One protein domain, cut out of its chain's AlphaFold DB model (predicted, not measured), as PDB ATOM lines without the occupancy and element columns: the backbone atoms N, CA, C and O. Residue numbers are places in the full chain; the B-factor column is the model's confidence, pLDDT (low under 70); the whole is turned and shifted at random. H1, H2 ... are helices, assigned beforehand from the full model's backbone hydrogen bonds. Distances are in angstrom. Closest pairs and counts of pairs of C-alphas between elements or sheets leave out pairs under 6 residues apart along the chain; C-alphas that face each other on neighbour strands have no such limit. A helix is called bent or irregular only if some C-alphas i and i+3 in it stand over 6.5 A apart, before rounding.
ATOM      1  N   THR A  91     125.251 263.976 145.463       72.88
ATOM      2  CA  THR A  91     126.697 263.709 145.578       72.88
ATOM      3  C   THR A  91     127.221 264.082 146.973       72.88
ATOM      4  O   THR A  91     126.719 265.006 147.608       72.88
ATOM      5  N   LYS A  92     128.272 263.405 147.470       65.62
ATOM      6  CA  LYS A  92     128.843 263.665 148.816       65.62
ATOM      7  C   LYS A  92     129.223 265.135 149.052       65.62
ATOM      8  O   LYS A  92     129.019 265.632 150.151       65.62
ATOM      9  N   LYS A  93     129.728 265.823 148.020       67.44
ATOM     10  CA  LYS A  93     130.099 267.247 148.089       67.44
ATOM     11  C   LYS A  93     128.884 268.170 148.207       67.44
ATOM     12  O   LYS A  93     128.961 269.192 148.874       67.44
ATOM     13  N   GLU A  94     127.768 267.810 147.577       64.31
ATOM     14  CA  GLU A  94     126.518 268.566 147.687       64.31
ATOM     15  C   GLU A  94     125.865 268.392 149.064       64.31
ATOM     16  O   GLU A  94     125.315 269.347 149.597       64.31
ATOM     17  N   ILE A  95     125.957 267.195 149.655       64.75
ATOM     18  CA  ILE A  95     125.477 266.929 151.021       64.75
ATOM     19  C   ILE A  95     126.311 267.726 152.027       64.75
ATOM     20  O   ILE A  95     125.753 268.379 152.898       64.75
ATOM     21  N   GLU A  96     127.637 267.725 151.873       66.50
ATOM     22  CA  GLU A  96     128.569 268.443 152.750       66.50
ATOM     23  C   GLU A  96     128.363 269.968 152.718       66.50
ATOM     24  O   GLU A  96     128.482 270.619 153.750       66.50
ATOM     25  N   ALA A  97     127.962 270.529 151.569       69.25
ATOM     26  CA  ALA A  97     127.619 271.947 151.433       69.25
ATOM     27  C   ALA A  97     126.292 272.341 152.116       69.25
ATOM     28  O   ALA A  97     126.102 273.510 152.445       69.25
ATOM     29  N   MET A  98     125.382 271.382 152.329       65.38
ATOM     30  CA  MET A  98     124.089 271.587 153.002       65.38
ATOM     31  C   MET A  98     124.156 271.340 154.519       65.38
ATOM     32  O   MET A  98     123.175 271.577 155.225       65.38
ATOM     33  N   LEU A  99     125.293 270.860 155.042       73.31
ATOM     34  CA  LEU A  99     125.442 270.553 156.462       73.31
ATOM     35  C   LEU A  99     125.719 271.808 157.305       73.31
ATOM     36  O   LEU A  99     126.547 272.644 156.939       73.31
ATOM     37  N   PRO A 100     125.087 271.928 158.483       72.88
ATOM     38  CA  PRO A 100     125.385 273.001 159.420       72.88
ATOM     39  C   PRO A 100     126.759 272.806 160.080       72.88
ATOM     40  O   PRO A 100     127.176 271.687 160.385       72.88
ATOM     41  N   ASN A 101     127.450 273.915 160.360       72.69
ATOM     42  CA  ASN A 101     128.732 273.902 161.068       72.69
ATOM     43  C   ASN A 101     128.570 273.376 162.506       72.69
ATOM     44  O   ASN A 101     127.745 273.884 163.265       72.69
ATOM     45  N   ASP A 102     129.397 272.403 162.907       76.00
ATOM     46  CA  ASP A 102     129.394 271.859 164.271       76.00
ATOM     47  C   ASP A 102     130.115 272.809 165.253       76.00
ATOM     48  O   ASP A 102     131.341 272.966 165.165       76.00
ATOM     49  N   PRO A 103     129.408 273.409 166.232       75.25
ATOM     50  CA  PRO A 103     130.011 274.311 167.211       75.25
ATOM     51  C   PRO A 103     131.002 273.606 168.156       75.25
ATOM     52  O   PRO A 103     131.863 274.265 168.736       75.25
ATOM     53  N   MET A 104     130.919 272.276 168.300       77.38
ATOM     54  CA  MET A 104     131.755 271.471 169.201       77.38
ATOM     55  C   MET A 104     132.911 270.751 168.491       77.38
ATOM     56  O   MET A 104     133.681 270.027 169.121       77.38
ATOM     57  N   SER A 105     133.091 270.951 167.185       80.81
ATOM     58  CA  SER A 105     134.143 270.265 166.422       80.81
ATOM     59  C   SER A 105     135.555 270.593 166.939       80.81
ATOM     60  O   SER A 105     136.369 269.695 167.184       80.81
ATOM     61  N   LYS A 106     135.831 271.876 167.222       84.06
ATOM     62  CA  LYS A 106     137.131 272.321 167.759       84.06
ATOM     63  C   LYS A 106     137.416 271.721 169.137       84.06
ATOM     64  O   LYS A 106     138.479 271.138 169.336       84.06
ATOM     65  N   THR A 107     136.454 271.772 170.057       84.94
ATOM     66  CA  THR A 107     136.605 271.261 171.431       84.94
ATOM     67  C   THR A 107     136.817 269.743 171.461       84.94
ATOM     68  O   THR A 107     137.694 269.265 172.186       84.94
ATOM     69  N   ARG A 108     136.102 268.987 170.617       86.81
ATOM     70  CA  ARG A 108     136.299 267.537 170.426       86.81
ATOM     71  C   ARG A 108     137.690 267.210 169.891       86.81
ATOM     72  O   ARG A 108     138.363 266.328 170.428       86.81
ATOM     73  N   SER A 109     138.148 267.941 168.873       86.62
ATOM     74  CA  SER A 109     139.480 267.736 168.288       86.62
ATOM     75  C   SER A 109     140.606 268.031 169.292       86.62
ATOM     76  O   SER A 109     141.533 267.232 169.443       86.62
ATOM     77  N   GLU A 110     140.480 269.110 170.070       88.50
ATOM     78  CA  GLU A 110     141.423 269.452 171.133       88.50
ATOM     79  C   GLU A 110     141.441 268.389 172.234       88.50
ATOM     80  O   GLU A 110     142.516 267.992 172.687       88.50
ATOM     81  N   PHE A 111     140.278 267.884 172.651       90.31
ATOM     82  CA  PHE A 111     140.172 266.824 173.654       90.31
ATOM     83  C   PHE A 111     140.877 265.533 173.214       90.31
ATOM     84  O   PHE A 111     141.698 264.986 173.956       90.31
ATOM     85  N   LEU A 112     140.627 265.082 171.981       88.69
ATOM     86  CA  LEU A 112     141.286 263.902 171.417       88.69
ATOM     87  C   LEU A 112     142.797 264.109 171.274       88.69
ATOM     88  O   LEU A 112     143.569 263.183 171.536       88.69
ATOM     89  N   SER A 113     143.238 265.315 170.898       88.00
ATOM     90  CA  SER A 113     144.666 265.644 170.809       88.00
ATOM     91  C   SER A 113     145.351 265.595 172.181       88.00
ATOM     92  O   SER A 113     146.424 265.002 172.306       88.00
ATOM     93  N   LYS A 114     144.692 266.105 173.232       90.56
ATOM     94  CA  LYS A 114     145.184 266.082 174.616       90.56
ATOM     95  C   LYS A 114     145.358 264.647 175.109       90.56
ATOM     96  O   LYS A 114     146.452 264.298 175.546       90.56
ATOM     97  N   ILE A 115     144.349 263.788 174.947       90.25
ATOM     98  CA  ILE A 115     144.454 262.372 175.347       90.25
ATOM     99  C   ILE A 115     145.566 261.660 174.574       90.25
ATOM    100  O   ILE A 115     146.380 260.958 175.172       90.25
ATOM    101  N   ASN A 116     145.642 261.858 173.257       88.56
ATOM    102  CA  ASN A 116     146.694 261.250 172.445       88.56
ATOM    103  C   ASN A 116     148.097 261.725 172.845       88.56
ATOM    104  O   ASN A 116     149.024 260.916 172.858       88.56
ATOM    105  N   SER A 117     148.261 263.002 173.201       89.12
ATOM    106  CA  SER A 117     149.536 263.534 173.693       89.12
ATOM    107  C   SER A 117     149.942 262.898 175.026       89.12
ATOM    108  O   SER A 117     151.072 262.430 175.150       89.12
ATOM    109  N   SER A 118     149.003 262.746 175.970       87.94
ATOM    110  CA  SER A 118     149.245 262.053 177.240       87.94
ATOM    111  C   SER A 118     149.616 260.585 177.022       87.94
ATOM    112  O   SER A 118     150.574 260.100 177.609       87.94
ATOM    113  N   LEU A 119     148.934 259.877 176.113       87.06
ATOM    114  CA  LEU A 119     149.249 258.474 175.808       87.06
ATOM    115  C   LEU A 119     150.611 258.269 175.134       87.06
ATOM    116  O   LEU A 119     151.192 257.190 175.291       87.06
ATOM    117  N   ARG A 120     151.094 259.263 174.373       84.44
ATOM    118  CA  ARG A 120     152.435 259.270 173.763       84.44
ATOM    119  C   ARG A 120     153.527 259.661 174.760       84.44
ATOM    120  O   ARG A 120     154.632 259.152 174.643       84.44
ATOM    121  N   GLY A 121     153.221 260.536 175.719       82.25
ATOM    122  CA  GLY A 121     154.154 260.952 176.772       82.25
ATOM    123  C   GLY A 121     154.412 259.886 177.843       82.25
ATOM    124  O   GLY A 121     155.406 259.964 178.557       82.25
ATOM    125  N   MET A 122     153.545 258.875 177.952       83.00
ATOM    126  CA  MET A 122     153.727 257.756 178.878       83.00
ATOM    127  C   MET A 122     154.827 256.793 178.415       83.00
ATOM    128  O   MET A 122     154.767 256.261 177.307       83.00
ATOM    129  N   LEU A 123     155.759 256.485 179.321       77.44
ATOM    130  CA  LEU A 123     156.798 255.465 179.140       77.44
ATOM    131  C   LEU A 123     156.195 254.069 178.922       77.44
ATOM    132  O   LEU A 123     155.223 253.697 179.578       77.44
ATOM    133  N   ASP A 124     156.781 253.276 178.028       80.12
ATOM    134  CA  ASP A 124     156.372 251.887 177.812       80.12
ATOM    135  C   ASP A 124     157.076 250.963 178.819       80.12
ATOM    136  O   ASP A 124     158.306 250.888 178.844       80.12
ATOM    137  N   LEU A 125     156.309 250.270 179.671       80.75
ATOM    138  CA  LEU A 125     156.880 249.375 180.687       80.75
ATOM    139  C   LEU A 125     157.553 248.145 180.077       80.75
ATOM    140  O   LEU A 125     158.359 247.520 180.757       80.75
ATOM    141  N   SER A 126     157.255 247.809 178.819       76.62
ATOM    142  CA  SER A 126     157.901 246.694 178.115       76.62
ATOM    143  C   SER A 126     159.393 246.925 177.848       76.62
ATOM    144  O   SER A 126     160.141 245.965 177.698       76.62
ATOM    145  N   VAL A 127     159.836 248.186 177.823       80.69
ATOM    146  CA  VAL A 127     161.232 248.573 177.547       80.69
ATOM    147  C   VAL A 127     162.068 248.633 178.831       80.69
ATOM    148  O   VAL A 127     163.296 248.663 178.785       80.69
ATOM    149  N   LEU A 128     161.418 248.663 179.996       79.50
ATOM    150  CA  LEU A 128     162.100 248.796 181.276       79.50
ATOM    151  C   LEU A 128     162.620 247.451 181.796       79.50
ATOM    152  O   LEU A 128     161.992 246.412 181.580       79.50
ATOM    153  N   PRO A 129     163.726 247.458 182.563       78.88
ATOM    154  CA  PRO A 129     164.166 246.268 183.275       78.88
ATOM    155  C   PRO A 129     163.090 245.815 184.271       78.88
ATOM    156  O   PRO A 129     162.441 246.631 184.931       78.88
ATOM    157  N   ILE A 130     162.944 244.493 184.420       76.44
ATOM    158  CA  ILE A 130     161.903 243.816 185.222       76.44
ATOM    159  C   ILE A 130     161.813 244.365 186.662       76.44
ATOM    160  O   ILE A 130     160.737 244.418 187.257       76.44
ATOM    161  N   GLU A 131     162.933 244.819 187.222       74.81
ATOM    162  CA  GLU A 131     163.032 245.361 188.581       74.81
ATOM    163  C   GLU A 131     162.367 246.741 188.733       74.81
ATOM    164  O   GLU A 131     161.788 247.039 189.780       74.81
ATOM    165  N   GLU A 132     162.377 247.565 187.682       79.94
ATOM    166  CA  GLU A 132     161.773 248.901 187.693       79.94
ATOM    167  C   GLU A 132     160.265 248.880 187.406       79.94
ATOM    168  O   GLU A 132     159.549 249.800 187.821       79.94
ATOM    169  N   VAL A 133     159.761 247.821 186.760       83.38
ATOM    170  CA  VAL A 133     158.351 247.682 186.348       83.38
ATOM    171  C   VAL A 133     157.394 247.852 187.532       83.38
ATOM    172  O   VAL A 133     156.412 248.586 187.437       83.38
ATOM    173  N   LEU A 134     157.692 247.238 188.684       80.81
ATOM    174  CA  LEU A 134     156.824 247.310 189.869       80.81
ATOM    175  C   LEU A 134     156.752 248.715 190.483       80.81
ATOM    176  O   LEU A 134     155.727 249.069 191.064       80.81
ATOM    177  N   SER A 135     157.815 249.514 190.346       82.00
ATOM    178  CA  SER A 135     157.875 250.870 190.905       82.00
ATOM    179  C   SER A 135     157.052 251.870 190.088       82.00
ATOM    180  O   SER A 135     156.298 252.658 190.656       82.00
ATOM    181  N   LYS A 136     157.121 251.779 188.753       83.25
ATOM    182  CA  LYS A 136     156.465 252.717 187.826       83.25
ATOM    183  C   LYS A 136     155.041 252.302 187.439       83.25
ATOM    184  O   LYS A 136     154.240 253.153 187.054       83.25
ATOM    185  N   LYS A 137     154.672 251.025 187.620       84.12
ATOM    186  CA  LYS A 137     153.310 250.509 187.379       84.12
ATOM    187  C   LYS A 137     152.236 251.352 188.064       84.12
ATOM    188  O   LYS A 137     151.254 251.732 187.433       84.12
ATOM    189  N   GLY A 138     152.411 251.624 189.358       83.06
ATOM    190  CA  GLY A 138     151.377 252.272 190.164       83.06
ATOM    191  C   GLY A 138     151.075 253.706 189.729       83.06
ATOM    192  O   GLY A 138     149.959 254.176 189.934       83.06
ATOM    193  N   GLU A 139     152.050 254.398 189.143       85.44
ATOM    194  CA  GLU A 139     151.887 255.747 188.595       85.44
ATOM    195  C   GLU A 139     151.186 255.691 187.235       85.44
ATOM    196  O   GLU A 139     150.186 256.381 187.028       85.44
ATOM    197  N   GLN A 140     151.621 254.785 186.357       86.81
ATOM    198  CA  GLN A 140     151.026 254.643 185.032       86.81
ATOM    199  C   GLN A 140     149.587 254.108 185.073       86.81
ATOM    200  O   GLN A 140     148.730 254.591 184.337       86.81
ATOM    201  N   GLU A 141     149.272 253.150 185.951       88.56
ATOM    202  CA  GLU A 141     147.896 252.667 186.132       88.56
ATOM    203  C   GLU A 141     146.965 253.779 186.630       88.56
ATOM    204  O   GLU A 141     145.819 253.865 186.187       88.56
ATOM    205  N   ARG A 142     147.440 254.661 187.520       88.75
ATOM    206  CA  ARG A 142     146.661 255.822 187.978       88.75
ATOM    207  C   ARG A 142     146.365 256.779 186.830       88.75
ATOM    208  O   ARG A 142     145.235 257.246 186.704       88.75
ATOM    209  N   GLU A 143     147.354 257.050 185.988       88.44
ATOM    210  CA  GLU A 143     147.204 257.980 184.873       88.44
ATOM    211  C   GLU A 143     146.314 257.414 183.754       88.44
ATOM    212  O   GLU A 143     145.412 258.102 183.276       88.44
ATOM    213  N   LEU A 144     146.469 256.133 183.406       91.06
ATOM    214  CA  LEU A 144     145.605 255.446 182.438       91.06
ATOM    215  C   LEU A 144     144.145 255.372 182.921       91.06
ATOM    216  O   LEU A 144     143.231 255.666 182.151       91.06
ATOM    217  N   ASN A 145     143.906 255.061 184.202       91.38
ATOM    218  CA  ASN A 145     142.553 255.067 184.774       91.38
ATOM    219  C   ASN A 145     141.945 256.479 184.820       91.38
ATOM    220  O   ASN A 145     140.751 256.643 184.564       91.38
ATOM    221  N   ARG A 146     142.755 257.515 185.077       93.06
ATOM    222  CA  ARG A 146     142.316 258.916 184.990       93.06
ATOM    223  C   ARG A 146     141.868 259.273 183.572       93.06
ATOM    224  O   ARG A 146     140.823 259.899 183.414       93.06
ATOM    225  N   LEU A 147     142.609 258.854 182.542       91.25
ATOM    226  CA  LEU A 147     142.217 259.073 181.145       91.25
ATOM    227  C   LEU A 147     140.904 258.353 180.793       91.25
ATOM    228  O   LEU A 147     140.054 258.948 180.133       91.25
ATOM    229  N   LEU A 148     140.696 257.122 181.276       92.25
ATOM    230  CA  LEU A 148     139.424 256.405 181.103       92.25
ATOM    231  C   LEU A 148     138.242 257.125 181.770       92.25
ATOM    232  O   LEU A 148     137.163 257.198 181.173       92.25
ATOM    233  N   SER A 149     138.441 257.685 182.971       91.38
ATOM    234  CA  SER A 149     137.423 258.506 183.648       91.38
ATOM    235  C   SER A 149     137.108 259.757 182.835       91.38
ATOM    236  O   SER A 149     135.946 260.013 182.536       91.38
ATOM    237  N   ASN A 150     138.137 260.476 182.371       92.12
ATOM    238  CA  ASN A 150     137.971 261.685 181.561       92.12
ATOM    239  C   ASN A 150     137.191 261.416 180.261       92.12
ATOM    240  O   ASN A 150     136.319 262.205 179.893       92.12
ATOM    241  N   ILE A 151     137.481 260.306 179.568       91.50
ATOM    242  CA  ILE A 151     136.731 259.875 178.375       91.50
ATOM    243  C   ILE A 151     135.266 259.614 178.737       91.50
ATOM    244  O   ILE A 151     134.364 260.124 178.076       91.50
ATOM    245  N   SER A 152     135.025 258.859 179.809       90.88
ATOM    246  CA  SER A 152     133.673 258.483 180.235       90.88
ATOM    247  C   SER A 152     132.839 259.698 180.659       90.88
ATOM    248  O   SER A 152     131.684 259.823 180.258       90.88
ATOM    249  N   GLU A 153     133.428 260.630 181.410       91.00
ATOM    250  CA  GLU A 153     132.781 261.877 181.830       91.00
ATOM    251  C   GLU A 153     132.445 262.783 180.644       91.00
ATOM    252  O   GLU A 153     131.366 263.372 180.609       91.00
ATOM    253  N   THR A 154     133.344 262.886 179.662       88.75
ATOM    254  CA  THR A 154     133.141 263.733 178.475       88.75
ATOM    255  C   THR A 154     132.044 263.165 177.580       88.75
ATOM    256  O   THR A 154     131.137 263.897 177.187       88.75
ATOM    257  N   LEU A 155     132.046 261.847 177.345       89.81
ATOM    258  CA  LEU A 155     130.964 261.176 176.619       89.81
ATOM    259  C   LEU A 155     129.621 261.319 177.342       89.81
ATOM    260  O   LEU A 155     128.611 261.604 176.703       89.81
ATOM    261  N   SER A 156     129.599 261.189 178.672       88.88
ATOM    262  CA  SER A 156     128.374 261.377 179.454       88.88
ATOM    263  C   SER A 156     127.832 262.804 179.326       88.88
ATOM    264  O   SER A 156     126.639 262.963 179.066       88.88
ATOM    265  N   LYS A 157     128.690 263.826 179.461       86.88
ATOM    266  CA  LYS A 157     128.319 265.252 179.363       86.88
ATOM    267  C   LYS A 157     127.822 265.643 177.971       86.88
ATOM    268  O   LYS A 157     126.856 266.389 177.853       86.88
ATOM    269  N   GLU A 158     128.457 265.148 176.911       83.44
ATOM    270  CA  GLU A 158     127.997 265.431 175.548       83.44
ATOM    271  C   GLU A 158     126.699 264.686 175.221       83.44
ATOM    272  O   GLU A 158     125.798 265.261 174.613       83.44
ATOM    273  N   SER A 159     126.549 263.443 175.693       82.81
ATOM    274  CA  SER A 159     125.333 262.658 175.464       82.81
ATOM    275  C   SER A 159     124.081 263.252 176.119       82.81
ATOM    276  O   SER A 159     122.994 263.115 175.561       82.81
ATOM    277  N   SER A 160     124.214 263.923 177.273       81.50
ATOM    278  CA  SER A 160     123.084 264.547 177.974       81.50
ATOM    279  C   SER A 160     122.582 265.821 177.296       81.50
ATOM    280  O   SER A 160     121.421 266.179 177.463       81.50
ATOM    281  N   ASN A 161     123.437 266.490 176.517       80.06
ATOM    282  CA  ASN A 161     123.120 267.762 175.866       80.06
ATOM    283  C   ASN A 161     122.538 267.588 174.450       80.06
ATOM    284  O   ASN A 161     122.160 268.574 173.820       80.06
ATOM    285  N   LEU A 162     122.459 266.355 173.933       80.62
ATOM    286  CA  LEU A 162     122.048 266.060 172.557       80.62
ATOM    287  C   LEU A 162     120.628 265.483 172.475       80.62
ATOM    288  O   LEU A 162     120.283 264.508 173.146       80.62
ATOM    289  N   LYS A 163     119.816 266.040 171.569       78.75
ATOM    290  CA  LYS A 163     118.520 265.471 171.169       78.75
ATOM    291  C   LYS A 163     118.747 264.336 170.163       78.75
ATOM    292  O   LYS A 163     119.601 264.441 169.289       78.75
ATOM    293  N   LYS A 164     117.988 263.241 170.279       78.12
ATOM    294  CA  LYS A 164     118.101 262.086 169.370       78.12
ATOM    295  C   LYS A 164     117.163 262.255 168.170       78.12
ATOM    296  O   LYS A 164     115.976 262.485 168.402       78.12
ATOM    297  N   PRO A 165     117.644 262.094 166.924       78.19
ATOM    298  CA  PRO A 165     116.780 262.143 165.750       78.19
ATOM    299  C   PRO A 165     115.850 260.910 165.667       78.19
ATOM    300  O   PRO A 165     116.139 259.866 166.273       78.19
ATOM    301  N   PRO A 166     114.738 260.989 164.910       76.06
ATOM    302  CA  PRO A 166     113.850 259.855 164.647       76.06
ATOM    303  C   PRO A 166     114.584 258.693 163.954       76.06
ATOM    304  O   PRO A 166     115.359 258.892 163.027       76.06
ATOM    305  N   LYS A 167     114.305 257.446 164.360       70.75
ATOM    306  CA  LYS A 167     115.064 256.248 163.926       70.75
ATOM    307  C   LYS A 167     115.002 255.918 162.422       70.75
ATOM    308  O   LYS A 167     115.776 255.078 161.978       70.75
ATOM    309  N   HIS A 168     114.063 256.497 161.679       65.75
ATOM    310  CA  HIS A 168     113.783 256.162 160.276       65.75
ATOM    311  C   HIS A 168     114.290 257.216 159.279       65.75
ATOM    312  O   HIS A 168     114.201 256.988 158.077       65.75
ATOM    313  N   LEU A 169     114.824 258.345 159.761       70.94
ATOM    314  CA  LEU A 169     115.241 259.468 158.926       70.94
ATOM    315  C   LEU A 169     116.762 259.640 159.031       70.94
ATOM    316  O   LEU A 169     117.300 259.833 160.120       70.94
ATOM    317  N   SER A 170     117.463 259.502 157.904       76.75
ATOM    318  CA  SER A 170     118.913 259.692 157.818       76.75
ATOM    319  C   SER A 170     119.219 261.111 157.353       76.75
ATOM    320  O   SER A 170     118.410 261.707 156.651       76.75
ATOM    321  N   VAL A 171     120.395 261.639 157.698       78.25
ATOM    322  CA  VAL A 171     120.852 262.965 157.242       78.25
ATOM    323  C   VAL A 171     120.728 263.095 155.719       78.25
ATOM    324  O   VAL A 171     120.214 264.093 155.231       78.25
ATOM    325  N   ASN A 172     121.073 262.040 154.975       79.06
ATOM    326  CA  ASN A 172     120.954 262.008 153.516       79.06
ATOM    327  C   ASN A 172     119.499 262.115 153.039       79.06
ATOM    328  O   ASN A 172     119.225 262.889 152.130       79.06
ATOM    329  N   THR A 173     118.566 261.400 153.677       80.38
ATOM    330  CA  THR A 173     117.138 261.493 153.328       80.38
ATOM    331  C   THR A 173     116.540 262.854 153.687       80.38
ATOM    332  O   THR A 173     115.675 263.331 152.963       80.38
ATOM    333  N   ILE A 174     117.019 263.506 154.752       80.56
ATOM    334  CA  ILE A 174     116.599 264.870 155.114       80.56
ATOM    335  C   ILE A 174     117.137 265.888 154.096       80.56
ATOM    336  O   ILE A 174     116.389 266.758 153.662       80.56
ATOM    337  N   CYS A 175     118.398 265.765 153.664       79.12
ATOM    338  CA  CYS A 175     118.973 266.626 152.623       79.12
ATOM    339  C   CYS A 175     118.287 266.440 151.258       79.12
ATOM    340  O   CYS A 175     118.079 267.415 150.541       79.12
ATOM    341  N   GLU A 176     117.920 265.204 150.901       79.88
ATOM    342  CA  GLU A 176     117.136 264.902 149.695       79.88
ATOM    343  C   GLU A 176     115.755 265.570 149.745       79.88
ATOM    344  O   GLU A 176     115.366 266.238 148.790       79.88
ATOM    345  N   GLN A 177     115.058 265.470 150.881       80.56
ATOM    346  CA  GLN A 177     113.762 266.122 151.085       80.56
ATOM    347  C   GLN A 177     113.874 267.653 151.069       80.56
ATOM    348  O   GLN A 177     113.071 268.310 150.419       80.56
ATOM    349  N   LEU A 178     114.885 268.235 151.719       80.56
ATOM    350  CA  LEU A 178     115.104 269.686 151.710       80.56
ATOM    351  C   LEU A 178     115.394 270.225 150.309       80.56
ATOM    352  O   LEU A 178     114.854 271.264 149.943       80.56
ATOM    353  N   ARG A 179     116.187 269.504 149.509       78.06
ATOM    354  CA  ARG A 179     116.427 269.860 148.108       78.06
ATOM    355  C   ARG A 179     115.145 269.805 147.281       78.06
ATOM    356  O   ARG A 179     114.923 270.691 146.462       78.06
ATOM    357  N   ASP A 180     114.330 268.769 147.470       78.06
ATOM    358  CA  ASP A 180     113.052 268.638 146.765       78.06
ATOM    359  C   ASP A 180     112.111 269.813 147.096       78.06
ATOM    360  O   ASP A 180     111.454 270.327 146.194       78.06
ATOM    361  N   PHE A 181     112.103 270.286 148.349       76.06
ATOM    362  CA  PHE A 181     111.378 271.498 148.757       76.06
ATOM    363  C   PHE A 181     111.985 272.788 148.183       76.06
ATOM    364  O   PHE A 181     111.242 273.681 147.796       76.06
ATOM    365  N   GLU A 182     113.312 272.903 148.092       74.25
ATOM    366  CA  GLU A 182     113.991 274.081 147.517       74.25
ATOM    367  C   GLU A 182     113.801 274.219 146.002       74.25
ATOM    368  O   GLU A 182     113.917 275.321 145.464       74.25
ATOM    369  N   LEU A 183     113.525 273.111 145.311       73.88
ATOM    370  CA  LEU A 183     113.218 273.085 143.881       73.88
ATOM    371  C   LEU A 183     111.728 273.318 143.578       73.88
ATOM    372  O   LEU A 183     111.403 273.599 142.424       73.88
ATOM    373  N   ALA A 184     110.842 273.194 144.572       70.19
ATOM    374  CA  ALA A 184     109.409 273.454 144.437       70.19
ATOM    375  C   ALA A 184     109.097 274.960 144.551       70.19
ATOM    376  O   ALA A 184     109.724 275.688 145.323       70.19
ATOM    377  N   SER A 185     108.128 275.447 143.773       60.34
ATOM    378  CA  SER A 185     107.749 276.868 143.744       60.34
ATOM    379  C   SER A 185     106.906 277.230 144.977       60.34
ATOM    380  O   SER A 185     105.986 276.493 145.317       60.34
ATOM    381  N   LYS A 186     107.143 278.387 145.620       61.62
ATOM    382  CA  LYS A 186     106.375 278.821 146.817       61.62
ATOM    383  C   LYS A 186     104.864 278.994 146.579       61.62
ATOM    384  O   LYS A 186     104.109 279.007 147.542       61.62
ATOM    385  N   ASP A 187     104.450 279.115 145.320       57.38
ATOM    386  CA  ASP A 187     103.059 279.330 144.904       57.38
ATOM    387  C   ASP A 187     102.309 278.017 144.560       57.38
ATOM    388  O   ASP A 187     101.171 278.064 144.097       57.38
ATOM    389  N   GLU A 188     102.923 276.838 144.749       61.19
ATOM    390  CA  GLU A 188     102.285 275.530 144.503       61.19
ATOM    391  C   GLU A 188     101.376 275.089 145.674       61.19
ATOM    392  O   GLU A 188     101.768 275.142 146.843       61.19
ATOM    393  N   GLU A 189     100.160 274.602 145.368       53.72
ATOM    394  CA  GLU A 189      99.234 274.021 146.357       53.72
ATOM    395  C   GLU A 189      99.882 272.804 147.045       53.72
ATOM    396  O   GLU A 189      99.973 271.717 146.473       53.72
ATOM    397  N   GLY A 190     100.342 272.993 148.285       60.12
ATOM    398  CA  GLY A 190     101.007 271.959 149.085       60.12
ATOM    399  C   GLY A 190     102.382 272.342 149.642       60.12
ATOM    400  O   GLY A 190     102.970 271.533 150.360       60.12
ATOM    401  N   TYR A 191     102.896 273.547 149.358       67.88
ATOM    402  CA  TYR A 191     104.116 274.053 149.995       67.88
ATOM    403  C   TYR A 191     103.847 274.472 151.453       67.88
ATOM    404  O   TYR A 191     103.251 275.513 151.721       67.88
ATOM    405  N   ASP A 192     104.293 273.646 152.403       77.06
ATOM    406  CA  ASP A 192     104.197 273.908 153.844       77.06
ATOM    407  C   ASP A 192     105.526 274.475 154.382       77.06
ATOM    408  O   ASP A 192     106.530 273.766 154.529       77.06
ATOM    409  N   GLU A 193     105.537 275.780 154.663       77.25
ATOM    410  CA  GLU A 193     106.715 276.492 155.166       77.25
ATOM    411  C   GLU A 193     107.111 276.044 156.587       77.25
ATOM    412  O   GLU A 193     108.305 276.002 156.902       77.25
ATOM    413  N   GLU A 194     106.150 275.631 157.423       79.56
ATOM    414  CA  GLU A 194     106.423 275.113 158.770       79.56
ATOM    415  C   GLU A 194     107.119 273.749 158.695       79.56
ATOM    416  O   GLU A 194     108.097 273.499 159.406       79.56
ATOM    417  N   PHE A 195     106.684 272.886 157.772       81.31
ATOM    418  CA  PHE A 195     107.325 271.595 157.526       81.31
ATOM    419  C   PHE A 195     108.747 271.743 156.965       81.31
ATOM    420  O   PHE A 195     109.661 271.029 157.390       81.31
ATOM    421  N   TYR A 196     108.979 272.702 156.066       80.56
ATOM    422  CA  TYR A 196     110.319 273.003 155.551       80.56
ATOM    423  C   TYR A 196     111.274 273.485 156.659       80.56
ATOM    424  O   TYR A 196     112.419 273.025 156.739       80.56
ATOM    425  N   GLN A 197     110.809 274.354 157.565       81.56
ATOM    426  CA  GLN A 197     111.597 274.756 158.738       81.56
ATOM    427  C   GLN A 197     111.845 273.582 159.691       81.56
ATOM    428  O   GLN A 197     112.969 273.394 160.160       81.56
ATOM    429  N   HIS A 198     110.845 272.724 159.905       84.19
ATOM    430  CA  HIS A 198     110.998 271.513 160.708       84.19
ATOM    431  C   HIS A 198     112.061 270.559 160.136       84.19
ATOM    432  O   HIS A 198     112.868 270.007 160.887       84.19
ATOM    433  N   LEU A 199     112.127 270.397 158.809       81.69
ATOM    434  CA  LEU A 199     113.172 269.606 158.149       81.69
ATOM    435  C   LEU A 199     114.572 270.209 158.341       81.69
ATOM    436  O   LEU A 199     115.524 269.460 158.575       81.69
ATOM    437  N   LYS A 200     114.714 271.542 158.311       81.25
ATOM    438  CA  LYS A 200     115.988 272.218 158.623       81.25
ATOM    439  C   LYS A 200     116.416 271.989 160.069       81.25
ATOM    440  O   LYS A 200     117.575 271.662 160.324       81.25
ATOM    441  N   GLU A 201     115.490 272.104 161.019       83.75
ATOM    442  CA  GLU A 201     115.764 271.822 162.431       83.75
ATOM    443  C   GLU A 201     116.152 270.353 162.658       83.75
ATOM    444  O   GLU A 201     117.112 270.059 163.379       83.75
ATOM    445  N   LEU A 202     115.457 269.418 162.002       84.56
ATOM    446  CA  LEU A 202     115.788 267.994 162.041       84.56
ATOM    447  C   LEU A 202     117.162 267.702 161.433       84.56
ATOM    448  O   LEU A 202     117.887 266.869 161.983       84.56
ATOM    449  N   LEU A 203     117.550 268.390 160.353       83.88
ATOM    450  CA  LEU A 203     118.876 268.251 159.748       83.88
ATOM    451  C   LEU A 203     119.982 268.658 160.730       83.88
ATOM    452  O   LEU A 203     120.968 267.934 160.880       83.88
ATOM    453  N   VAL A 204     119.796 269.770 161.450       83.19
ATOM    454  CA  VAL A 204     120.731 270.225 162.492       83.19
ATOM    455  C   VAL A 204     120.853 269.185 163.606       83.19
ATOM    456  O   VAL A 204     121.963 268.801 163.974       83.19
ATOM    457  N   VAL A 205     119.732 268.666 164.114       84.50
ATOM    458  CA  VAL A 205     119.738 267.640 165.172       84.50
ATOM    459  C   VAL A 205     120.410 266.346 164.700       84.50
ATOM    460  O   VAL A 205     121.213 265.763 165.435       84.50
ATOM    461  N   ALA A 206     120.117 265.895 163.479       84.12
ATOM    462  CA  ALA A 206     120.676 264.670 162.918       84.12
ATOM    463  C   ALA A 206     122.186 264.791 162.643       84.12
ATOM    464  O   ALA A 206     122.943 263.892 163.015       84.12
ATOM    465  N   SER A 207     122.632 265.922 162.086       82.81
ATOM    466  CA  SER A 207     124.048 266.211 161.825       82.81
ATOM    467  C   SER A 207     124.872 266.275 163.118       82.81
ATOM    468  O   SER A 207     125.901 265.603 163.241       82.81
ATOM    469  N   LEU A 208     124.394 266.997 164.140       84.44
ATOM    470  CA  LEU A 208     125.078 267.084 165.437       84.44
ATOM    471  C   LEU A 208     125.186 265.718 166.134       84.44
ATOM    472  O   LEU A 208     126.203 265.424 166.773       84.44
ATOM    473  N   TYR A 209     124.163 264.869 165.995       85.88
ATOM    474  CA  TYR A 209     124.165 263.513 166.542       85.88
ATOM    475  C   TYR A 209     125.143 262.579 165.809       85.88
ATOM    476  O   TYR A 209     125.816 261.770 166.451       85.88
ATOM    477  N   GLU A 210     125.269 262.694 164.485       84.56
ATOM    478  CA  GLU A 210     126.247 261.930 163.699       84.56
ATOM    479  C   GLU A 210     127.692 262.340 164.026       84.56
ATOM    480  O   GLU A 210     128.539 261.477 164.271       84.56
ATOM    481  N   ASN A 211     127.956 263.642 164.161       85.56
ATOM    482  CA  ASN A 211     129.258 264.159 164.594       85.56
ATOM    483  C   ASN A 211     129.630 263.672 166.004       85.56
ATOM    484  O   ASN A 211     130.756 263.223 166.234       85.56
ATOM    485  N   TYR A 212     128.670 263.664 166.934       87.62
ATOM    486  CA  TYR A 212     128.854 263.054 168.252       87.62
ATOM    487  C   TYR A 212     129.144 261.551 168.163       87.62
ATOM    488  O   TYR A 212     130.010 261.051 168.875       87.62
ATOM    489  N   ARG A 213     128.466 260.812 167.279       88.50
ATOM    490  CA  ARG A 213     128.703 259.373 167.094       88.50
ATOM    491  C   ARG A 213     130.110 259.089 166.562       88.50
ATOM    492  O   ARG A 213     130.752 258.144 167.017       88.50
ATOM    493  N   ASN A 214     130.610 259.919 165.650       88.12
ATOM    494  CA  ASN A 214     131.986 259.835 165.156       88.12
ATOM    495  C   ASN A 214     132.999 260.104 166.277       88.12
ATOM    496  O   ASN A 214     133.924 259.315 166.475       88.12
ATOM    497  N   PHE A 215     132.769 261.144 167.080       89.38
ATOM    498  CA  PHE A 215     133.561 261.426 168.278       89.38
ATOM    499  C   PHE A 215     133.506 260.282 169.308       89.38
ATOM    500  O   PHE A 215     134.533 259.887 169.862       89.38
ATOM    501  N   GLN A 216     132.328 259.689 169.522       91.69
ATOM    502  CA  GLN A 216     132.131 258.540 170.403       91.69
ATOM    503  C   GLN A 216     132.934 257.324 169.929       91.69
ATOM    504  O   GLN A 216     133.571 256.657 170.744       91.69
ATOM    505  N   ASN A 217     132.949 257.049 168.624       91.25
ATOM    506  CA  ASN A 217     133.747 255.966 168.050       91.25
ATOM    507  C   ASN A 217     135.251 256.195 168.268       91.25
ATOM    508  O   ASN A 217     135.943 255.281 168.710       91.25
ATOM    509  N   GLN A 218     135.739 257.421 168.053       90.94
ATOM    510  CA  GLN A 218     137.140 257.786 168.302       90.94
ATOM    511  C   GLN A 218     137.513 257.667 169.790       90.94
ATOM    512  O   GLN A 218     138.575 257.152 170.139       90.94
ATOM    513  N   CYS A 219     136.620 258.074 170.694       90.38
ATOM    514  CA  CYS A 219     136.803 257.889 172.133       90.38
ATOM    515  C   CYS A 219     136.834 256.407 172.537       90.38
ATOM    516  O   CYS A 219     137.633 256.015 173.390       90.38
ATOM    517  N   ASN A 220     135.992 255.573 171.921       91.06
ATOM    518  CA  ASN A 220     135.977 254.130 172.160       91.06
ATOM    519  C   ASN A 220     137.269 253.460 171.670       91.06
ATOM    520  O   ASN A 220     137.810 252.610 172.371       91.06
ATOM    521  N   GLU A 221     137.812 253.878 170.526       92.44
ATOM    522  CA  GLU A 221     139.103 253.391 170.029       92.44
ATOM    523  C   GLU A 221     140.249 253.718 171.005       92.44
ATOM    524  O   GLU A 221     141.061 252.851 171.350       92.44
ATOM    525  N   LEU A 222     140.277 254.949 171.532       91.06
ATOM    526  CA  LEU A 222     141.237 255.356 172.565       91.06
ATOM    527  C   LEU A 222     141.072 254.550 173.854       91.06
ATOM    528  O   LEU A 222     142.067 254.116 174.439       91.06
ATOM    529  N   ARG A 223     139.828 254.300 174.274       92.81
ATOM    530  CA  ARG A 223     139.519 253.452 175.427       92.81
ATOM    531  C   ARG A 223     140.071 252.038 175.248       92.81
ATOM    532  O   ARG A 223     140.785 251.567 176.129       92.81
ATOM    533  N   THR A 224     139.842 251.402 174.099       93.00
ATOM    534  CA  THR A 224     140.394 250.071 173.801       93.00
ATOM    535  C   THR A 224     141.925 250.070 173.829       93.00
ATOM    536  O   THR A 224     142.543 249.134 174.338       93.00
ATOM    537  N   ARG A 225     142.574 251.131 173.329       90.44
ATOM    538  CA  ARG A 225     144.038 251.264 173.381       90.44
ATOM    539  C   ARG A 225     144.564 251.376 174.816       90.44
ATOM    540  O   ARG A 225     145.592 250.775 175.128       90.44
ATOM    541  N   ILE A 226     143.872 252.122 175.676       91.12
ATOM    542  CA  ILE A 226     144.213 252.262 177.099       91.12
ATOM    543  C   ILE A 226     144.018 250.937 177.842       91.12
ATOM    544  O   ILE A 226     144.912 250.507 178.569       91.12
ATOM    545  N   GLU A 227     142.889 250.263 177.629       91.62
ATOM    546  CA  GLU A 227     142.586 248.964 178.242       91.62
ATOM    547  C   GLU A 227     143.618 247.898 177.840       91.62
ATOM    548  O   GLU A 227     144.085 247.140 178.693       91.62
ATOM    549  N   ARG A 228     144.071 247.901 176.577       90.88
ATOM    550  CA  ARG A 228     145.163 247.029 176.117       90.88
ATOM    551  C   ARG A 228     146.476 247.310 176.855       90.88
ATOM    552  O   ARG A 228     147.103 246.368 177.332       90.88
ATOM    553  N   LYS A 229     146.874 248.582 176.999       87.94
ATOM    554  CA  LYS A 229     148.068 248.962 177.784       87.94
ATOM    555  C   LYS A 229     147.949 248.519 179.247       87.94
ATOM    556  O   LYS A 229     148.907 247.997 179.804       87.94
ATOM    557  N   LEU A 230     146.771 248.662 179.859       89.56
ATOM    558  CA  LEU A 230     146.520 248.174 181.219       89.56
ATOM    559  C   LEU A 230     146.651 246.646 181.334       89.56
ATOM    560  O   LEU A 230     147.149 246.168 182.348       89.56
ATOM    561  N   SER A 231     146.228 245.881 180.322       90.19
ATOM    562  CA  SER A 231     146.407 244.419 180.305       90.19
ATOM    563  C   SER A 231     147.885 244.033 180.253       90.19
ATOM    564  O   SER A 231     148.351 243.285 181.107       90.19
ATOM    565  N   ILE A 232     148.641 244.635 179.329       88.69
ATOM    566  CA  ILE A 232     150.085 244.400 179.180       88.69
ATOM    567  C   ILE A 232     150.825 244.745 180.482       88.69
ATOM    568  O   ILE A 232     151.647 243.970 180.966       88.69
ATOM    569  N   ASN A 233     150.482 245.868 181.118       88.44
ATOM    570  CA  ASN A 233     151.070 246.263 182.399       88.44
ATOM    571  C   ASN A 233     150.803 245.249 183.522       88.44
ATOM    572  O   ASN A 233     151.654 245.052 184.394       88.44
ATOM    573  N   LYS A 234     149.630 244.603 183.528       87.94
ATOM    574  CA  LYS A 234     149.304 243.553 184.503       87.94
ATOM    575  C   LYS A 234     150.139 242.301 184.271       87.94
ATOM    576  O   LYS A 234     150.679 241.780 185.242       87.94
ATOM    577  N   GLU A 235     150.276 241.863 183.023       89.38
ATOM    578  CA  GLU A 235     151.091 240.701 182.645       89.38
ATOM    579  C   GLU A 235     152.569 240.921 182.996       89.38
ATOM    580  O   GLU A 235     153.157 240.126 183.730       89.38
TER     581      GLU A 235
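What this domain is: This is residues 91 to 235 of the 818 residues of an uncharacterized protein of Cryptosporidium parvum (UniProt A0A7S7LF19). Picture a long rod with one 43-residue helix, H5, as its spine: H2 and H3 run side by side with its later part in a loose three-helix bundle, and H4 folds back along its earlier part as a helical hairpin. Residues 183 to 190, the last residue of H4 and most of the link from H4 to H5, stick out at one end of the rod, and the short H1 lies off to the side, next to H4. The printed part has 145 residues with five named helices, H1 to H5 in chain order, and no named strand; the class is all helix. The whole is extended, with a radius of gyration of the C-alphas of 22.5 A and spans of 82 by 28 by 23 A.

Where its parts are: Find C-alpha 92 at (128.843, 263.665, 148.816), where H1 begins; it covers residues 92 to 98. H2 follows at residues 105 to 121, 24.4 A from first to last C-alpha. Look next at C-alpha 130, at (161.903, 243.816, 185.222): from there H3 runs to residue 160 over 44.6 A. It has a kink of 47 degrees near residue 137 and is only just irregular, with C-alphas 135 and 138 at 6.7 A. H4 holds residues 171 to 183, 18.4 A long. H5, residues 193 to 235, runs 63.3 A to C-alpha 235 at (151.091, 240.701, 182.645).

How they stand to each other: Begin with H2, H3 and H5, an up-and-down bundle in which each helix runs against the one before it. H2 is close to H3 but not clearly touching; their closest C-alphas, Ile 115 and Leu 147, are 7.0 A apart. H2 is likewise close to H5 but not clearly touching, with the C-alphas of Arg 108 and Phe 215 closest at 7.0 A, and these two run the same way at a shallow tilt of 5 degrees. H3 and H5 touch, closest at the C-alphas of Leu 144 and Ile 226, 6.4 A, with a shallow tilt of 12 degrees, opposite ways. Move to the hairpin of H4 and H5: H5 touches H4 with residues 196 to 207 alone, and the closest C-alphas, Val 171 and Ala 206, are 5.9 A apart, at a shallow tilt of 21 degrees, opposite ways. H1 and H4 only just touch, with 3 pairs of C-alphas within 8 A, the closest Ile 95 and Cys 175 at 6.7 A; their tilt is steep, 66 degrees. H1 is apart from H3 and H5. In H1, H2, H4 and H5 every O i to N i+4 pair is within hydrogen-bond range; in H3, 22 of 27 are.

The domain as a whole: Look for the two farthest C-alphas at Glu 131 and Glu 189, 81.7 A apart. The printed part has no cut, and its four links are short. Its mean pLDDT is 81.8, and you will find values under 70 at residues 92 to 98, 168 and 185 to 191.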